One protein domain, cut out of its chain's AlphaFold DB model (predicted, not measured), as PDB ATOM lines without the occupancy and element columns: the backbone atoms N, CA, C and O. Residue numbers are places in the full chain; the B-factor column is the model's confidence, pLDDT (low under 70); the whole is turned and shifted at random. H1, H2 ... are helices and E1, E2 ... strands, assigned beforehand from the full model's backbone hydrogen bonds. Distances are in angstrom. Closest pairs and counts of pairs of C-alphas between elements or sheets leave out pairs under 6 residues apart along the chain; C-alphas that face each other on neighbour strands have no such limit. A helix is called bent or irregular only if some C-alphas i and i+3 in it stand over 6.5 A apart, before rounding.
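This is residues 9 to 142 of the 470 residues of an uncharacterized protein of Necator americanus (UniProt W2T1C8). The model is an open arch: H2 makes one leg, H3 and H6 side by side make the other, and H7 lies near the top, where the two legs come together. The hairpin of E1 and E2 starts beside the H2 leg, with H1 near both, and reaches across the opening towards the helical hairpin of H4 and H5, which makes the foot of the other leg. The printed part has 134 residues, with named elements in the order H1, E1, E2, H2, H3, H4, H5, H6, H7; the two strands form one antiparallel sheet, and the class is mostly helix. It is loose, with a radius of gyration of the C-alphas of 17.7 A, and elongated, spanning 49 by 31 by 30 A.

Start at H1, residues 9 to 13; its closest C-alpha pair with E1, residues 23 to 28, is Gln 10 and Val 24, 6.7 A. Next comes E2, residues 34 to 39, antiparallel to E1 at 166 degrees; look for N 25 and O 37 at 2.8 A and N 35 and O 27 at 2.8 A. H2, residues 43 to 60, is close to H1 but not clearly touching, with the closest C-alphas, Glu 12 and Ser 52, 7.9 A apart. H3, residues 68 to 88, touches H6, residues 117 to 126, at a shallow tilt of 14 degrees, opposite ways; their closest C-alphas are Asp 72 and Arg 125, 6.2 A. H4, residues 90 to 104, and H5, residues 108 to 115, touch as a helical hairpin, closest at C-alphas 97 and 114, 5.9 A, with a tilt of 36 degrees, only just steep. H7, residues 129 to 139, only just touches H2, with 3 pairs of C-alphas within 8 A, and H2 does so with residues 57 to 60 alone; the closest are His 60 and Ser 133, 6.0 A. Every O i to N i+4 pair is within hydrogen-bond range in H1, H3, H4, H5 and H7, but 10 of 14 in H2 and 4 of 6 in H6.

Find C-alpha 9 at (77.705, 52.166, 35.916), where H1 begins. E1 then spans 16.9 A and E2 16.3 A. H2 spans 27.2 A; it has a kink of 26 degrees near residue 50 and is irregular, with C-alphas 44 and 47 7.4 A apart. Find C-alpha 68 at (91.538, 62.648, 36.204); from there H3 runs 29.8 A. H4 spans 20.8 A, H5 10.6 A and H6 15.6 A; H7 ends at C-alpha 139, (84.177, 51.428, 21.166).

The C-alphas of Asp 17 and Glu 108, the two farthest apart, are 51.2 A apart. The printed part has no cut and no long link. Residues 87 to 92, of which 90 to 92 belong to H4, stand free. Look for low confidence, pLDDT under 70, at residues 30 to 32; the mean of the printed part is 86.8.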
ATOM      1  N   LEU A   9      78.697  53.226  36.090       88.75
ATOM      2  CA  LEU A   9      77.705  52.166  35.916       88.75
ATOM      3  C   LEU A   9      77.062  51.731  37.242       88.75
ATOM      4  O   LEU A   9      75.879  51.411  37.268       88.75
ATOM      5  N   GLN A  10      77.799  51.742  38.356       85.50
ATOM      6  CA  GLN A  10      77.216  51.406  39.661       85.50
ATOM      7  C   GLN A  10      76.254  52.498  40.136       85.50
ATOM      8  O   GLN A  10      75.142  52.193  40.564       85.50
ATOM      9  N   ARG A  11      76.650  53.769  39.999       85.69
ATOM     10  CA  ARG A  11      75.848  54.922  40.429       85.69
ATOM     11  C   ARG A  11      74.545  55.079  39.667       85.69
ATOM     12  O   ARG A  11      73.586  55.534  40.260       85.69
ATOM     13  N   GLU A  12      74.523  54.747  38.381       86.75
ATOM     14  CA  GLU A  12      73.373  55.042  37.517       86.75
ATOM     15  C   GLU A  12      72.393  53.865  37.389       86.75
ATOM     16  O   GLU A  12      71.235  54.071  37.039       86.75
ATOM     17  N   PHE A  13      72.828  52.630  37.669       87.81
ATOM     18  CA  PHE A  13      71.975  51.444  37.507       87.81
ATOM     19  C   PHE A  13      71.649  50.713  38.806       87.81
ATOM     20  O   PHE A  13      70.582  50.105  38.884       87.81
ATOM     21  N   VAL A  14      72.550  50.741  39.793       85.69
ATOM     22  CA  VAL A  14      72.443  49.920  41.012       85.69
ATOM     23  C   VAL A  14      72.182  50.785  42.242       85.69
ATOM     24  O   VAL A  14      71.318  50.463  43.048       85.69
ATOM     25  N   LEU A  15      72.909  51.895  42.385       85.38
ATOM     26  CA  LEU A  15      72.896  52.750  43.577       85.38
ATOM     27  C   LEU A  15      71.998  53.985  43.394       85.38
ATOM     28  O   LEU A  15      72.408  55.109  43.680       85.38
ATOM     29  N   ILE A  16      70.781  53.757  42.902       83.88
ATOM     30  CA  ILE A  16      69.708  54.756  42.771       83.88
ATOM     31  C   ILE A  16      68.473  54.296  43.551       83.88
ATOM     32  O   ILE A  16      68.293  53.099  43.758       83.88
ATOM     33  N   ASP A  17      67.586  55.225  43.925       80.81
ATOM     34  CA  ASP A  17      66.372  54.931  44.715       80.81
ATOM     35  C   ASP A  17      65.487  53.835  44.100       80.81
ATOM     36  O   ASP A  17      64.835  53.072  44.812       80.81
ATOM     37  N   LYS A  18      65.465  53.750  42.763       83.25
ATOM     38  CA  LYS A  18      64.785  52.697  41.996       83.25
ATOM     39  C   LYS A  18      65.783  52.010  41.059       83.25
ATOM     40  O   LYS A  18      65.896  52.435  39.908       83.25
ATOM     41  N   PRO A  19      66.528  50.996  41.536       84.12
ATOM     42  CA  PRO A  19      67.564  50.333  40.750       84.12
ATOM     43  C   PRO A  19      67.006  49.741  39.456       84.12
ATOM     44  O   PRO A  19      65.984  49.056  39.462       84.12
ATOM     45  N   LEU A  20      67.708  49.975  38.349       86.00
ATOM     46  CA  LEU A  20      67.398  49.355  37.058       86.00
ATOM     47  C   LEU A  20      67.986  47.944  36.955       86.00
ATOM     48  O   LEU A  20      67.507  47.141  36.162       86.00
ATOM     49  N   ALA A  21      69.030  47.646  37.728       87.75
ATOM     50  CA  ALA A  21      69.674  46.341  37.809       87.75
ATOM     51  C   ALA A  21      70.213  46.121  39.228       87.75
ATOM     52  O   ALA A  21      70.590  47.073  39.908       87.75
ATOM     53  N   ASN A  22      70.326  44.866  39.665       83.50
ATOM     54  CA  ASN A  22      70.951  44.555  40.957       83.50
ATOM     55  C   ASN A  22      72.483  44.439  40.869       83.50
ATOM     56  O   ASN A  22      73.181  44.553  41.876       83.50
ATOM     57  N   ARG A  23      73.018  44.200  39.667       83.38
ATOM     58  CA  ARG A  23      74.454  44.081  39.409       83.38
ATOM     59  C   ARG A  23      74.763  44.471  37.974       83.38
ATOM     60  O   ARG A  23      74.156  43.942  37.042       83.38
ATOM     61  N   VAL A  24      75.793  45.298  37.811       88.75
ATOM     62  CA  VAL A  24      76.406  45.582  36.510       88.75
ATOM     63  C   VAL A  24      77.801  44.972  36.446       88.75
ATOM     64  O   VAL A  24      78.633  45.204  37.323       88.75
ATOM     65  N   GLY A  25      78.041  44.170  35.413       84.44
ATOM     66  CA  GLY A  25      79.342  43.623  35.048       84.44
ATOM     67  C   GLY A  25      79.917  44.361  33.845       84.44
ATOM     68  O   GLY A  25      79.177  44.768  32.953       84.44
ATOM     69  N   PHE A  26      81.235  44.529  33.828       86.44
ATOM     70  CA  PHE A  26      81.978  45.074  32.696       86.44
ATOM     71  C   PHE A  26      83.191  44.187  32.468       86.44
ATOM     72  O   PHE A  26      83.978  43.999  33.397       86.44
ATOM     73  N   GLN A  27      83.329  43.662  31.260       82.31
ATOM     74  CA  GLN A  27      84.402  42.751  30.898       82.31
ATOM     75  C   GLN A  27      84.918  43.103  29.509       82.31
ATOM     76  O   GLN A  27      84.144  43.439  28.612       82.31
ATOM     77  N   VAL A  28      86.239  43.064  29.357       81.06
ATOM     78  CA  VAL A  28      86.916  43.223  28.072       81.06
ATOM     79  C   VAL A  28      87.654  41.924  27.816       81.06
ATOM     80  O   VAL A  28      88.555  41.572  28.572       81.06
ATOM     81  N   GLU A  29      87.244  41.208  26.778       72.31
ATOM     82  CA  GLU A  29      87.889  39.976  26.342       72.31
ATOM     83  C   GLU A  29      89.044  40.279  25.389       72.31
ATOM     84  O   GLU A  29      88.996  41.219  24.587       72.31
ATOM     85  N   THR A  30      90.068  39.430  25.418       61.53
ATOM     86  CA  THR A  30      91.261  39.552  24.564       61.53
ATOM     87  C   THR A  30      90.957  39.428  23.067       61.53
ATOM     88  O   THR A  30      91.775  39.834  22.246       61.53
ATOM     89  N   THR A  31      89.776  38.930  22.696       58.56
ATOM     90  CA  THR A  31      89.280  38.800  21.315       58.56
ATOM     91  C   THR A  31      88.522  40.032  20.803       58.56
ATOM     92  O   THR A  31      87.843  39.958  19.784       58.56
ATOM     93  N   SER A  32      88.683  41.195  21.448       69.31
ATOM     94  CA  SER A  32      88.036  42.473  21.083       69.31
ATOM     95  C   SER A  32      86.534  42.558  21.390       69.31
ATOM     96  O   SER A  32      85.828  43.359  20.776       69.31
ATOM     97  N   LEU A  33      86.036  41.783  22.358       81.69
ATOM     98  CA  LEU A  33      84.664  41.912  22.855       81.69
ATOM     99  C   LEU A  33      84.639  42.767  24.125       81.69
ATOM    100  O   LEU A  33      85.309  42.461  25.107       81.69
ATOM    101  N   ILE A  34      83.824  43.819  24.118       86.88
ATOM    102  CA  ILE A  34      83.459  44.551  25.331       86.88
ATOM    103  C   ILE A  34      82.050  44.121  25.708       86.88
ATOM    104  O   ILE A  34      81.095  44.415  24.991       86.88
ATOM    105  N   GLN A  35      81.926  43.437  26.839       89.12
ATOM    106  CA  GLN A  35      80.651  42.975  27.356       89.12
ATOM    107  C   GLN A  35      80.246  43.795  28.579       89.12
ATOM    108  O   GLN A  35      80.999  43.942  29.546       89.12
ATOM    109  N   VAL A  36      79.015  44.305  28.547       90.00
ATOM    110  CA  VAL A  36      78.369  44.948  29.693       90.00
ATOM    111  C   VAL A  36      77.124  44.149  30.036       90.00
ATOM    112  O   VAL A  36      76.202  44.059  29.230       90.00
ATOM    113  N   THR A  37      77.103  43.557  31.226       90.50
ATOM    114  CA  THR A  37      76.023  42.658  31.648       90.50
ATOM    115  C   THR A  37      75.231  43.296  32.776       90.50
ATOM    116  O   THR A  37      75.799  43.651  33.809       90.50
ATOM    117  N   PHE A  38      73.915  43.385  32.609       89.56
ATOM    118  CA  PHE A  38      72.983  43.867  33.625       89.56
ATOM    119  C   PHE A  38      72.180  42.680  34.143       89.56
ATOM    120  O   PHE A  38      71.475  42.030  33.379       89.56
ATOM    121  N   ASN A  39      72.307  42.378  35.433       84.38
ATOM    122  CA  ASN A  39      71.609  41.255  36.054       84.38
ATOM    123  C   ASN A  39      70.463  41.756  36.936       84.38
ATOM    124  O   ASN A  39      70.507  42.875  37.452       84.38
ATOM    125  N   GLY A  40      69.443  40.910  37.109       81.94
ATOM    126  CA  GLY A  40      68.298  41.202  37.974       81.94
ATOM    127  C   GLY A  40      67.539  42.465  37.571       81.94
ATOM    128  O   GLY A  40      67.139  43.234  38.441       81.94
ATOM    129  N   VAL A  41      67.400  42.703  36.266       87.44
ATOM    130  CA  VAL A  41      66.625  43.820  35.719       87.44
ATOM    131  C   VAL A  41      65.135  43.472  35.809       87.44
ATOM    132  O   VAL A  41      64.747  42.425  35.281       87.44
ATOM    133  N   PRO A  42      64.289  44.305  36.442       84.94
ATOM    134  CA  PRO A  42      62.842  44.103  36.423       84.94
ATOM    135  C   PRO A  42      62.315  44.057  34.984       84.94
ATOM    136  O   PRO A  42      62.757  44.831  34.133       84.94
ATOM    137  N   THR A  43      61.374  43.158  34.691       84.31
ATOM    138  CA  THR A  43      60.893  42.893  33.321       84.31
ATOM    139  C   THR A  43      60.367  44.143  32.610       84.31
ATOM    140  O   THR A  43      60.633  44.367  31.432       84.31
ATOM    141  N   GLU A  44      59.689  45.006  33.354       85.94
ATOM    142  CA  GLU A  44      59.151  46.295  32.934       85.94
ATOM    143  C   GLU A  44      60.241  47.338  32.628       85.94
ATOM    144  O   GLU A  44      60.010  48.285  31.876       85.94
ATOM    145  N   CYS A  45      61.448  47.156  33.169       85.38
ATOM    146  CA  CYS A  45      62.586  48.056  33.006       85.38
ATOM    147  C   CYS A  45      63.578  47.604  31.923       85.38
ATOM    148  O   CYS A  45      64.474  48.382  31.588       85.38
ATOM    149  N   LEU A  46      63.423  46.405  31.341       84.75
ATOM    150  CA  LEU A  46      64.361  45.826  30.362       84.75
ATOM    151  C   LEU A  46      64.671  46.781  29.199       84.75
ATOM    152  O   LEU A  46      65.833  47.032  28.881       84.75
ATOM    153  N   ASN A  47      63.639  47.408  28.631       83.25
ATOM    154  CA  ASN A  47      63.795  48.359  27.525       83.25
ATOM    155  C   ASN A  47      64.443  49.692  27.957       83.25
ATOM    156  O   ASN A  47      64.997  50.421  27.132       83.25
ATOM    157  N   GLY A  48      64.389  50.028  29.249       84.56
ATOM    158  CA  GLY A  48      64.947  51.259  29.815       84.56
ATOM    159  C   GLY A  48      66.456  51.201  30.076       84.56
ATOM    160  O   GLY A  48      67.110  52.249  30.114       84.56
ATOM    161  N   VAL A  49      67.026  49.998  30.210       89.62
ATOM    162  CA  VAL A  49      68.461  49.805  30.487       89.62
ATOM    163  C   VAL A  49      69.313  50.333  29.340       89.62
ATOM    164  O   VAL A  49      70.215  51.137  29.578       89.62
ATOM    165  N   LYS A  50      68.983  49.975  28.090       87.50
ATOM    166  CA  LYS A  50      69.719  50.453  26.909       87.50
ATOM    167  C   LYS A  50      69.716  51.979  26.827       87.50
ATOM    168  O   LYS A  50      70.768  52.589  26.694       87.50
ATOM    169  N   LYS A  51      68.547  52.606  26.992       87.75
ATOM    170  CA  LYS A  51      68.419  54.072  26.954       87.75
ATOM    171  C   LYS A  51      69.265  54.755  28.033       87.75
ATOM    172  O   LYS A  51      69.816  55.826  27.798       87.75
ATOM    173  N   SER A  52      69.357  54.154  29.216       89.56
ATOM    174  CA  SER A  52      70.181  54.675  30.313       89.56
ATOM    175  C   SER A  52      71.674  54.482  30.032       89.56
ATOM    176  O   SER A  52      72.468  55.381  30.300       89.56
ATOM    177  N   MET A  53      72.050  53.365  29.403       91.06
ATOM    178  CA  MET A  53      73.421  53.110  28.959       91.06
ATOM    179  C   MET A  53      73.853  54.108  27.883       91.06
ATOM    180  O   MET A  53      74.918  54.706  28.008       91.06
ATOM    181  N   ASP A  54      73.002  54.357  26.884       90.12
ATOM    182  CA  ASP A  54      73.265  55.307  25.798       90.12
ATOM    183  C   ASP A  54      73.547  56.718  26.353       90.12
ATOM    184  O   ASP A  54      74.513  57.361  25.946       90.12
ATOM    185  N   LYS A  55      72.789  57.165  27.367       91.44
ATOM    186  CA  LYS A  55      73.035  58.448  28.057       91.44
ATOM    187  C   LYS A  55      74.390  58.498  28.762       91.44
ATOM    188  O   LYS A  55      75.061  59.529  28.747       91.44
ATOM    189  N   ILE A  56      74.795  57.406  29.413       91.94
ATOM    190  CA  ILE A  56      76.095  57.334  30.093       91.94
ATOM    191  C   ILE A  56      77.220  57.371  29.069       91.94
ATOM    192  O   ILE A  56      78.190  58.100  29.276       91.94
ATOM    193  N   VAL A  57      77.084  56.622  27.972       92.12
ATOM    194  CA  VAL A  57      78.042  56.632  26.863       92.12
ATOM    195  C   VAL A  57      78.171  58.046  26.308       92.12
ATOM    196  O   VAL A  57      79.281  58.572  26.292       92.12
ATOM    197  N   GLU A  58      77.057  58.697  25.964       93.00
ATOM    198  CA  GLU A  58      77.028  60.073  25.459       93.00
ATOM    199  C   GLU A  58      77.735  61.041  26.417       93.00
ATOM    200  O   GLU A  58      78.646  61.765  26.013       93.00
ATOM    201  N   LYS A  59      77.406  60.987  27.713       92.81
ATOM    202  CA  LYS A  59      78.039  61.816  28.748       92.81
ATOM    203  C   LYS A  59      79.560  61.620  28.803       92.81
ATOM    204  O   LYS A  59      80.299  62.596  28.918       92.81
ATOM    205  N   HIS A  60      80.045  60.380  28.703       93.44
ATOM    206  CA  HIS A  60      81.475  60.053  28.807       93.44
ATOM    207  C   HIS A  60      82.244  60.195  27.482       93.44
ATOM    208  O   HIS A  60      83.460  60.005  27.461       93.44
ATOM    209  N   THR A  61      81.581  60.614  26.397       93.31
ATOM    210  CA  THR A  61      82.269  61.112  25.190       93.31
ATOM    211  C   THR A  61      82.851  62.520  25.371       93.31
ATOM    212  O   THR A  61      83.633  62.975  24.535       93.31
ATOM    213  N   GLN A  62      82.494  63.225  26.448       93.88
ATOM    214  CA  GLN A  62      82.973  64.576  26.732       93.88
ATOM    215  C   GLN A  62      84.155  64.541  27.705       93.88
ATOM    216  O   GLN A  62      84.056  63.956  28.782       93.88
ATOM    217  N   ASP A  63      85.246  65.220  27.356       92.62
ATOM    218  CA  ASP A  63      86.497  65.224  28.130       92.62
ATOM    219  C   ASP A  63      86.281  65.703  29.573       92.62
ATOM    220  O   ASP A  63      86.774  65.092  30.514       92.62
ATOM    221  N   LYS A  64      85.439  66.726  29.764       91.69
ATOM    222  CA  LYS A  64      85.096  67.299  31.081       91.69
ATOM    223  C   LYS A  64      84.404  66.333  32.052       91.69
ATOM    224  O   LYS A  64      84.260  66.658  33.225       91.69
ATOM    225  N   THR A  65      83.905  65.197  31.569       89.75
ATOM    226  CA  THR A  65      83.240  64.184  32.403       89.75
ATOM    227  C   THR A  65      84.255  63.312  33.146       89.75
ATOM    228  O   THR A  65      83.905  62.670  34.136       89.75
ATOM    229  N   TRP A  66      85.503  63.272  32.677       90.56
ATOM    230  CA  TRP A  66      86.545  62.426  33.240       90.56
ATOM    231  C   TRP A  66      87.233  63.110  34.420       90.56
ATOM    232  O   TRP A  66      87.911  64.123  34.277       90.56
ATOM    233  N   ASP A  67      87.054  62.514  35.594       90.69
ATOM    234  CA  ASP A  67      87.764  62.865  36.819       90.69
ATOM    235  C   ASP A  67      89.177  62.265  36.769       90.69
ATOM    236  O   ASP A  67      89.364  61.065  36.990       90.69
ATOM    237  N   MET A  68      90.159  63.095  36.411       91.75
ATOM    238  CA  MET A  68      91.538  62.648  36.204       91.75
ATOM    239  C   MET A  68      92.242  62.264  37.509       91.75
ATOM    240  O   MET A  68      93.014  61.311  37.499       91.75
ATOM    241  N   GLU A  69      91.906  62.893  38.642       91.25
ATOM    242  CA  GLU A  69      92.438  62.488  39.954       91.25
ATOM    243  C   GLU A  69      91.995  61.062  40.298       91.25
ATOM    244  O   GLU A  69      92.774  60.223  40.761       91.25
ATOM    245  N   ARG A  70      90.730  60.745  40.007       89.44
ATOM    246  CA  ARG A  70      90.220  59.390  40.176       89.44
ATOM    247  C   ARG A  70      90.853  58.401  39.202       89.44
ATOM    248  O   ARG A  70      91.096  57.256  39.592       89.44
ATOM    249  N   ILE A  71      91.067  58.788  37.947       91.12
ATOM    250  CA  ILE A  71      91.749  57.931  36.968       91.12
ATOM    251  C   ILE A  71      93.163  57.609  37.453       91.12
ATOM    252  O   ILE A  71      93.525  56.432  37.490       91.12
ATOM    253  N   ASP A  72      93.903  58.601  37.941       91.31
ATOM    254  CA  ASP A  72      95.237  58.409  38.515       91.31
ATOM    255  C   ASP A  72      95.223  57.442  39.701       91.31
ATOM    256  O   ASP A  72      96.054  56.528  39.772       91.31
ATOM    257  N   PHE A  73      94.241  57.575  40.599       90.25
ATOM    258  CA  PHE A  73      94.046  56.639  41.707       90.25
ATOM    259  C   PHE A  73      93.768  55.207  41.220       90.25
ATOM    260  O   PHE A  73      94.372  54.251  41.715       90.25
ATOM    261  N   LEU A  74      92.878  55.034  40.235       90.62
ATOM    262  CA  LEU A  74      92.549  53.720  39.674       90.62
ATOM    263  C   LEU A  74      93.760  53.077  38.993       90.62
ATOM    264  O   LEU A  74      94.000  51.886  39.186       90.62
ATOM    265  N   ILE A  75      94.551  53.857  38.253       93.19
ATOM    266  CA  ILE A  75      95.783  53.380  37.620       93.19
ATOM    267  C   ILE A  75      96.815  52.996  38.685       93.19
ATOM    268  O   ILE A  75      97.425  51.933  38.594       93.19
ATOM    269  N   ALA A  76      96.995  53.808  39.733       91.50
ATOM    270  CA  ALA A  76      97.893  53.477  40.840       91.50
ATOM    271  C   ALA A  76      97.504  52.165  41.536       91.50
ATOM    272  O   ALA A  76      98.367  51.327  41.800       91.50
ATOM    273  N   ARG A  77      96.205  51.954  41.766       91.12
ATOM    274  CA  ARG A  77      95.681  50.707  42.324       91.12
ATOM    275  C   ARG A  77      95.880  49.521  41.376       91.12
ATOM    276  O   ARG A  77      96.255  48.447  41.833       91.12
ATOM    277  N   ALA A  78      95.670  49.705  40.072       91.06
ATOM    278  CA  ALA A  78      95.906  48.662  39.072       91.06
ATOM    279  C   ALA A  78      97.383  48.229  39.034       91.06
ATOM    280  O   ALA A  78      97.663  47.036  38.996       91.06
ATOM    281  N   ILE A  79      98.318  49.181  39.132       92.25
ATOM    282  CA  ILE A  79      99.762  48.913  39.252       92.25
ATOM    283  C   ILE A  79     100.050  48.062  40.495       92.25
ATOM    284  O   ILE A  79     100.732  47.047  40.389       92.25
ATOM    285  N   GLN A  80      99.522  48.447  41.662       91.44
ATOM    286  CA  GLN A  80      99.722  47.694  42.906       91.44
ATOM    287  C   GLN A  80      99.152  46.275  42.818       91.44
ATOM    288  O   GLN A  80      99.832  45.326  43.199       91.44
ATOM    289  N   ASN A  81      97.941  46.123  42.277       88.88
ATOM    290  CA  ASN A  81      97.326  44.812  42.084       88.88
ATOM    291  C   ASN A  81      98.160  43.935  41.149       88.88
ATOM    292  O   ASN A  81      98.353  42.769  41.450       88.88
ATOM    293  N   LYS A  82      98.712  44.486  40.061       88.75
ATOM    294  CA  LYS A  82      99.539  43.705  39.130       88.75
ATOM    295  C   LYS A  82     100.870  43.263  39.723       88.75
ATOM    296  O   LYS A  82     101.294  42.143  39.465       88.75
ATOM    297  N   ILE A  83     101.507  44.105  40.536       90.00
ATOM    298  CA  ILE A  83     102.713  43.711  41.283       90.00
ATOM    299  C   ILE A  83     102.363  42.581  42.256       90.00
ATOM    300  O   ILE A  83     103.015  41.542  42.248       90.00
ATOM    301  N   LYS A  84     101.279  42.749  43.016       89.81
ATOM    302  CA  LYS A  84     100.782  41.736  43.945       89.81
ATOM    303  C   LYS A  84     100.449  40.411  43.243       89.81
ATOM    304  O   LYS A  84     100.833  39.355  43.726       89.81
ATOM    305  N   ASP A  85      99.766  40.457  42.101       84.19
ATOM    306  CA  ASP A  85      99.389  39.264  41.335       84.19
ATOM    307  C   ASP A  85     100.625  38.498  40.836       84.19
ATOM    308  O   ASP A  85     100.620  37.267  40.825       84.19
ATOM    309  N   MET A  86     101.688  39.212  40.452       84.56
ATOM    310  CA  MET A  86     102.972  38.612  40.077       84.56
ATOM    311  C   MET A  86     103.710  37.991  41.270       84.56
ATOM    312  O   MET A  86     104.413  37.004  41.084       84.56
ATOM    313  N   GLU A  87     103.568  38.542  42.478       86.38
ATOM    314  CA  GLU A  87     104.160  37.981  43.701       86.38
ATOM    315  C   GLU A  87     103.393  36.752  44.204       86.38
ATOM    316  O   GLU A  87     104.001  35.756  44.591       86.38
ATOM    317  N   GLU A  88     102.058  36.800  44.192       83.62
ATOM    318  CA  GLU A  88     101.212  35.730  44.729       83.62
ATOM    319  C   GLU A  88     101.017  34.571  43.744       83.62
ATOM    320  O   GLU A  88     100.879  33.424  44.170       83.62
ATOM    321  N   ARG A  89     100.950  34.858  42.435       81.31
ATOM    322  CA  ARG A  89     100.616  33.879  41.385       81.31
ATOM    323  C   ARG A  89     101.395  34.104  40.078       81.31
ATOM    324  O   ARG A  89     100.779  34.302  39.021       81.31
ATOM    325  N   PRO A  90     102.739  34.064  40.115       81.00
ATOM    326  CA  PRO A  90     103.568  34.281  38.928       81.00
ATOM    327  C   PRO A  90     103.305  33.246  37.830       81.00
ATOM    328  O   PRO A  90     103.316  33.588  36.651       81.00
ATOM    329  N   ASP A  91     103.017  32.000  38.211       74.31
ATOM    330  CA  ASP A  91     102.640  30.913  37.307       74.31
ATOM    331  C   ASP A  91     101.455  31.319  36.423       74.31
ATOM    332  O   ASP A  91     101.529  31.272  35.196       74.31
ATOM    333  N   PHE A  92     100.377  31.804  37.037       75.81
ATOM    334  CA  PHE A  92      99.154  32.147  36.328       75.81
ATOM    335  C   PHE A  92      99.337  33.341  35.398       75.81
ATOM    336  O   PHE A  92      98.815  33.329  34.285       75.81
ATOM    337  N   GLN A  93     100.080  34.358  35.840       82.06
ATOM    338  CA  GLN A  93     100.343  35.535  35.016       82.06
ATOM    339  C   GLN A  93     101.218  35.165  33.813       82.06
ATOM    340  O   GLN A  93     100.838  35.437  32.674       82.06
ATOM    341  N   ILE A  94     102.341  34.472  34.034       81.50
ATOM    342  CA  ILE A  94     103.271  34.081  32.963       81.50
ATOM    343  C   ILE A  94     102.573  33.158  31.960       81.50
ATOM    344  O   ILE A  94     102.544  33.465  30.765       81.50
ATOM    345  N   PHE A  95     101.950  32.068  32.420       79.19
ATOM    346  CA  PHE A  95     101.270  31.138  31.516       79.19
ATOM    347  C   PHE A  95     100.060  31.782  30.836       79.19
ATOM    348  O   PHE A  95      99.859  31.563  29.645       79.19
ATOM    349  N   GLY A  96      99.290  32.625  31.531       78.25
ATOM    350  CA  GLY A  96      98.170  33.357  30.935       78.25
ATOM    351  C   GLY A  96      98.606  34.259  29.777       78.25
ATOM    352  O   GLY A  96      97.984  34.249  28.711       78.25
ATOM    353  N   HIS A  97      99.715  34.987  29.938       83.38
ATOM    354  CA  HIS A  97     100.279  35.819  28.874       83.38
ATOM    355  C   HIS A  97     100.864  34.993  27.722       83.38
ATOM    356  O   HIS A  97     100.627  35.340  26.563       83.38
ATOM    357  N   MET A  98     101.565  33.891  28.013       77.88
ATOM    358  CA  MET A  98     102.109  32.985  26.992       77.88
ATOM    359  C   MET A  98     101.002  32.308  26.178       77.88
ATOM    360  O   MET A  98     101.054  32.316  24.950       77.88
ATOM    361  N   ILE A  99      99.967  31.781  26.837       74.94
ATOM    362  CA  ILE A  99      98.799  31.183  26.177       74.94
ATOM    363  C   ILE A  99      98.083  32.245  25.338       74.94
ATOM    364  O   ILE A  99      97.777  32.011  24.170       74.94
ATOM    365  N   GLY A 100      97.867  33.441  25.891       74.44
ATOM    366  CA  GLY A 100      97.267  34.551  25.152       74.44
ATOM    367  C   GLY A 100      98.087  34.972  23.926       74.44
ATOM    368  O   GLY A 100      97.508  35.329  22.902       74.44
ATOM    369  N   HIS A 101      99.419  34.914  24.001       81.19
ATOM    370  CA  HIS A 101     100.297  35.140  22.854       81.19
ATOM    371  C   HIS A 101     100.194  34.008  21.824       81.19
ATOM    372  O   HIS A 101     100.056  34.289  20.643       81.19
ATOM    373  N   GLN A 102     100.167  32.746  22.251       75.88
ATOM    374  CA  GLN A 102     100.017  31.611  21.340       75.88
ATOM    375  C   GLN A 102      98.686  31.644  20.572       75.88
ATOM    376  O   GLN A 102      98.629  31.241  19.413       75.88
ATOM    377  N   LEU A 103      97.614  32.110  21.218       70.19
ATOM    378  CA  LEU A 103      96.284  32.197  20.613       70.19
ATOM    379  C   LEU A 103      96.101  33.437  19.725       70.19
ATOM    380  O   LEU A 103      95.372  33.369  18.739       70.19
ATOM    381  N   TYR A 104      96.708  34.575  20.090       77.69
ATOM    382  CA  TYR A 104      96.356  35.887  19.519       77.69
ATOM    383  C   TYR A 104      97.549  36.791  19.168       77.69
ATOM    384  O   TYR A 104      97.351  37.952  18.808       77.69
ATOM    385  N   GLY A 105      98.782  36.339  19.362       79.38
ATOM    386  CA  GLY A 105      99.995  37.086  19.042       79.38
ATOM    387  C   GLY A 105     100.423  36.887  17.593       79.38
ATOM    388  O   GLY A 105     100.261  35.804  17.041       79.38
ATOM    389  N   ASN A 106     100.994  37.930  16.988       85.44
ATOM    390  CA  ASN A 106     101.508  37.883  15.617       85.44
ATOM    391  C   ASN A 106     103.034  38.063  15.555       85.44
ATOM    392  O   ASN A 106     103.636  37.795  14.517       85.44
ATOM    393  N   SER A 107     103.665  38.544  16.634       89.75
ATOM    394  CA  SER A 107     105.102  38.844  16.673       89.75
ATOM    395  C   SER A 107     105.718  38.729  18.071       89.75
ATOM    396  O   SER A 107     105.029  38.848  19.083       89.75
ATOM    397  N   GLU A 108     107.041  38.576  18.142       86.25
ATOM    398  CA  GLU A 108     107.792  38.557  19.409       86.25
ATOM    399  C   GLU A 108     107.636  39.865  20.213       86.25
ATOM    400  O   GLU A 108     107.624  39.852  21.445       86.25
ATOM    401  N   GLU A 109     107.409  40.992  19.534       88.75
ATOM    402  CA  GLU A 109     107.125  42.273  20.189       88.75
ATOM    403  C   GLU A 109     105.766  42.260  20.914       88.75
ATOM    404  O   GLU A 109     105.634  42.840  21.997       88.75
ATOM    405  N   ASP A 110     104.770  41.528  20.395       84.75
ATOM    406  CA  ASP A 110     103.496  41.322  21.095       84.75
ATOM    407  C   ASP A 110     103.702  40.522  22.383       84.75
ATOM    408  O   ASP A 110     103.055  40.800  23.394       84.75
ATOM    409  N   LEU A 111     104.597  39.527  22.363       87.00
ATOM    410  CA  LEU A 111     104.937  38.750  23.555       87.00
ATOM    411  C   LEU A 111     105.633  39.635  24.588       87.00
ATOM    412  O   LEU A 111     105.204  39.669  25.739       87.00
ATOM    413  N   ARG A 112     106.650  40.405  24.178       87.44
ATOM    414  CA  ARG A 112     107.335  41.362  25.061       87.44
ATOM    415  C   ARG A 112     106.352  42.356  25.681       87.44
ATOM    416  O   ARG A 112     106.419  42.615  26.880       87.44
ATOM    417  N   THR A 113     105.412  42.855  24.886       87.06
ATOM    418  CA  THR A 113     104.361  43.774  25.338       87.06
ATOM    419  C   THR A 113     103.420  43.115  26.353       87.06
ATOM    420  O   THR A 113     103.130  43.704  27.391       87.06
ATOM    421  N   ARG A 114     102.975  41.875  26.101       84.56
ATOM    422  CA  ARG A 114     102.104  41.112  27.018       84.56
ATOM    423  C   ARG A 114     102.792  40.784  28.340       84.56
ATOM    424  O   ARG A 114     102.167  40.902  29.384       84.56
ATOM    425  N   MET A 115     104.072  40.421  28.293       86.50
ATOM    426  CA  MET A 115     104.876  40.101  29.478       86.50
ATOM    427  C   MET A 115     105.203  41.331  30.337       86.50
ATOM    428  O   MET A 115     105.625  41.183  31.481       86.50
ATOM    429  N   ASN A 116     105.006  42.544  29.811       87.75
ATOM    430  CA  ASN A 116     105.285  43.800  30.502       87.75
ATOM    431  C   ASN A 116     104.033  44.689  30.603       87.75
ATOM    432  O   ASN A 116     104.039  45.883  30.292       87.75
ATOM    433  N   GLU A 117     102.936  44.099  31.084       84.56
ATOM    434  CA  GLU A 117     101.668  44.805  31.306       84.56
ATOM    435  C   GLU A 117     101.826  46.005  32.263       84.56
ATOM    436  O   GLU A 117     101.153  47.026  32.120       84.56
ATOM    437  N   LEU A 118     102.768  45.926  33.208       89.00
ATOM    438  CA  LEU A 118     103.046  46.999  34.161       89.00
ATOM    439  C   LEU A 118     103.490  48.293  33.468       89.00
ATOM    440  O   LEU A 118     103.086  49.383  33.879       89.00
ATOM    441  N   GLU A 119     104.308  48.193  32.420       89.06
ATOM    442  CA  GLU A 119     104.720  49.354  31.636       89.06
ATOM    443  C   GLU A 119     103.544  49.952  30.860       89.06
ATOM    444  O   GLU A 119     103.378  51.174  30.858       89.06
ATOM    445  N   LEU A 120     102.679  49.112  30.282       87.88
ATOM    446  CA  LEU A 120     101.466  49.576  29.605       87.88
ATOM    447  C   LEU A 120     100.568  50.368  30.556       87.88
ATOM    448  O   LEU A 120     100.154  51.477  30.231       87.88
ATOM    449  N   ILE A 121     100.327  49.843  31.759       90.56
ATOM    450  CA  ILE A 121      99.491  50.513  32.760       90.56
ATOM    451  C   ILE A 121     100.138  51.824  33.225       90.56
ATOM    452  O   ILE A 121      99.444  52.820  33.418       90.56
ATOM    453  N   ARG A 122     101.471  51.870  33.371       91.25
ATOM    454  CA  ARG A 122     102.186  53.106  33.735       91.25
ATOM    455  C   ARG A 122     102.038  54.196  32.678       91.25
ATOM    456  O   ARG A 122     101.847  55.350  33.054       91.25
ATOM    457  N   ARG A 123     102.086  53.847  31.386       91.44
ATOM    458  CA  ARG A 123     101.911  54.809  30.280       91.44
ATOM    459  C   ARG A 123     100.542  55.495  30.329       91.44
ATOM    460  O   ARG A 123     100.463  56.694  30.071       91.44
ATOM    461  N   LEU A 124      99.502  54.790  30.789       93.12
ATOM    462  CA  LEU A 124      98.151  55.351  30.931       93.12
ATOM    463  C   LEU A 124      98.074  56.552  31.888       93.12
ATOM    464  O   LEU A 124      97.155  57.352  31.753       93.12
ATOM    465  N   ARG A 125      99.023  56.726  32.825       90.19
ATOM    466  CA  ARG A 125      99.059  57.914  33.707       90.19
ATOM    467  C   ARG A 125      99.313  59.218  32.958       90.19
ATOM    468  O   ARG A 125      98.966  60.281  33.448       90.19
ATOM    469  N   SER A 126      99.971  59.146  31.803       91.00
ATOM    470  CA  SER A 126     100.266  60.328  30.988       91.00
ATOM    471  C   SER A 126      99.146  60.685  30.012       91.00
ATOM    472  O   SER A 126      99.223  61.714  29.343       91.00
ATOM    473  N   GLU A 127      98.103  59.856  29.930       96.06
ATOM    474  CA  GLU A 127      97.036  60.033  28.956       96.06
ATOM    475  C   GLU A 127      96.028  61.106  29.407       96.06
ATOM    476  O   GLU A 127      95.499  61.038  30.522       96.06
ATOM    477  N   PRO A 128      95.704  62.088  28.546       95.62
ATOM    478  CA  PRO A 128      94.758  63.148  28.873       95.62
ATOM    479  C   PRO A 128      93.307  62.643  28.898       95.62
ATOM    480  O   PRO A 128      92.972  61.594  28.352       95.62
ATOM    481  N   ALA A 129      92.388  63.448  29.438       95.12
ATOM    482  CA  ALA A 129      90.948  63.159  29.412       95.12
ATOM    483  C   ALA A 129      90.406  62.833  28.000       95.12
ATOM    484  O   ALA A 129      89.513  61.994  27.849       95.12
ATOM    485  N   SER A 130      90.974  63.454  26.960       96.19
ATOM    486  CA  SER A 130      90.612  63.223  25.557       96.19
ATOM    487  C   SER A 130      90.943  61.812  25.059       96.19
ATOM    488  O   SER A 130      90.253  61.302  24.174       96.19
ATOM    489  N   PHE A 131      91.939  61.141  25.646       96.44
ATOM    490  CA  PHE A 131      92.242  59.741  25.353       96.44
ATOM    491  C   PHE A 131      91.085  58.837  25.799       96.44
ATOM    492  O   PHE A 131      90.543  58.066  25.005       96.44
ATOM    493  N   TRP A 132      90.638  58.986  27.047       94.62
ATOM    494  CA  TRP A 132      89.560  58.185  27.634       94.62
ATOM    495  C   TRP A 132      88.211  58.436  26.960       94.62
ATOM    496  O   TRP A 132      87.485  57.491  26.631       94.62
ATOM    497  N   SER A 133      87.894  59.704  26.683       95.19
ATOM    498  CA  SER A 133      86.698  60.062  25.919       95.19
ATOM    499  C   SER A 133      86.767  59.513  24.487       95.19
ATOM    500  O   SER A 133      85.766  59.025  23.953       95.19
ATOM    501  N   GLY A 134      87.965  59.508  23.890       95.88
ATOM    502  CA  GLY A 134      88.272  58.890  22.606       95.88
ATOM    503  C   GLY A 134      88.019  57.382  22.592       95.88
ATOM    504  O   GLY A 134      87.421  56.881  21.641       95.88
ATOM    505  N   LEU A 135      88.380  56.654  23.655       93.12
ATOM    506  CA  LEU A 135      88.077  55.223  23.784       93.12
ATOM    507  C   LEU A 135      86.566  54.968  23.837       93.12
ATOM    508  O   LEU A 135      86.070  54.082  23.139       93.12
ATOM    509  N   VAL A 136      85.814  55.767  24.600       93.19
ATOM    510  CA  VAL A 136      84.347  55.638  24.648       93.19
ATOM    511  C   VAL A 136      83.730  55.908  23.275       93.19
ATOM    512  O   VAL A 136      82.939  55.094  22.799       93.19
ATOM    513  N   LYS A 137      84.157  56.975  22.587       93.69
ATOM    514  CA  LYS A 137      83.749  57.259  21.199       93.69
ATOM    515  C   LYS A 137      84.106  56.115  20.249       93.69
ATOM    516  O   LYS A 137      83.328  55.754  19.382       93.69
ATOM    517  N   LYS A 138      85.286  55.517  20.391       92.25
ATOM    518  CA  LYS A 138      85.741  54.473  19.468       92.25
ATOM    519  C   LYS A 138      84.965  53.168  19.630       92.25
ATOM    520  O   LYS A 138      84.694  52.513  18.622       92.25
ATOM    521  N   TYR A 139      84.659  52.777  20.866       89.81
ATOM    522  CA  TYR A 139      84.177  51.428  21.166       89.81
ATOM    523  C   TYR A 139      82.704  51.351  21.577       89.81
ATOM    524  O   TYR A 139      82.074  50.337  21.301       89.81
ATOM    525  N   PHE A 140      82.130  52.393  22.180       89.69
ATOM    526  CA  PHE A 140      80.754  52.346  22.696       89.69
ATOM    527  C   PHE A 140      79.726  53.026  21.789       89.69
ATOM    528  O   PHE A 140      78.535  52.769  21.942       89.69
ATOM    529  N   THR A 141      80.143  53.865  20.834       89.00
ATOM    530  CA  THR A 141      79.210  54.500  19.877       89.00
ATOM    531  C   THR A 141      79.097  53.741  18.555       89.00
ATOM    532  O   THR A 141      78.335  54.142  17.677       89.00
ATOM    533  N   LYS A 142      79.866  52.661  18.380       86.19
ATOM    534  CA  LYS A 142      79.746  51.772  17.222       86.19
ATOM    535  C   LYS A 142      78.510  50.866  17.356       86.19
ATOM    536  O   LYS A 142      78.003  50.691  18.469       86.19
TER     537      LYS A 142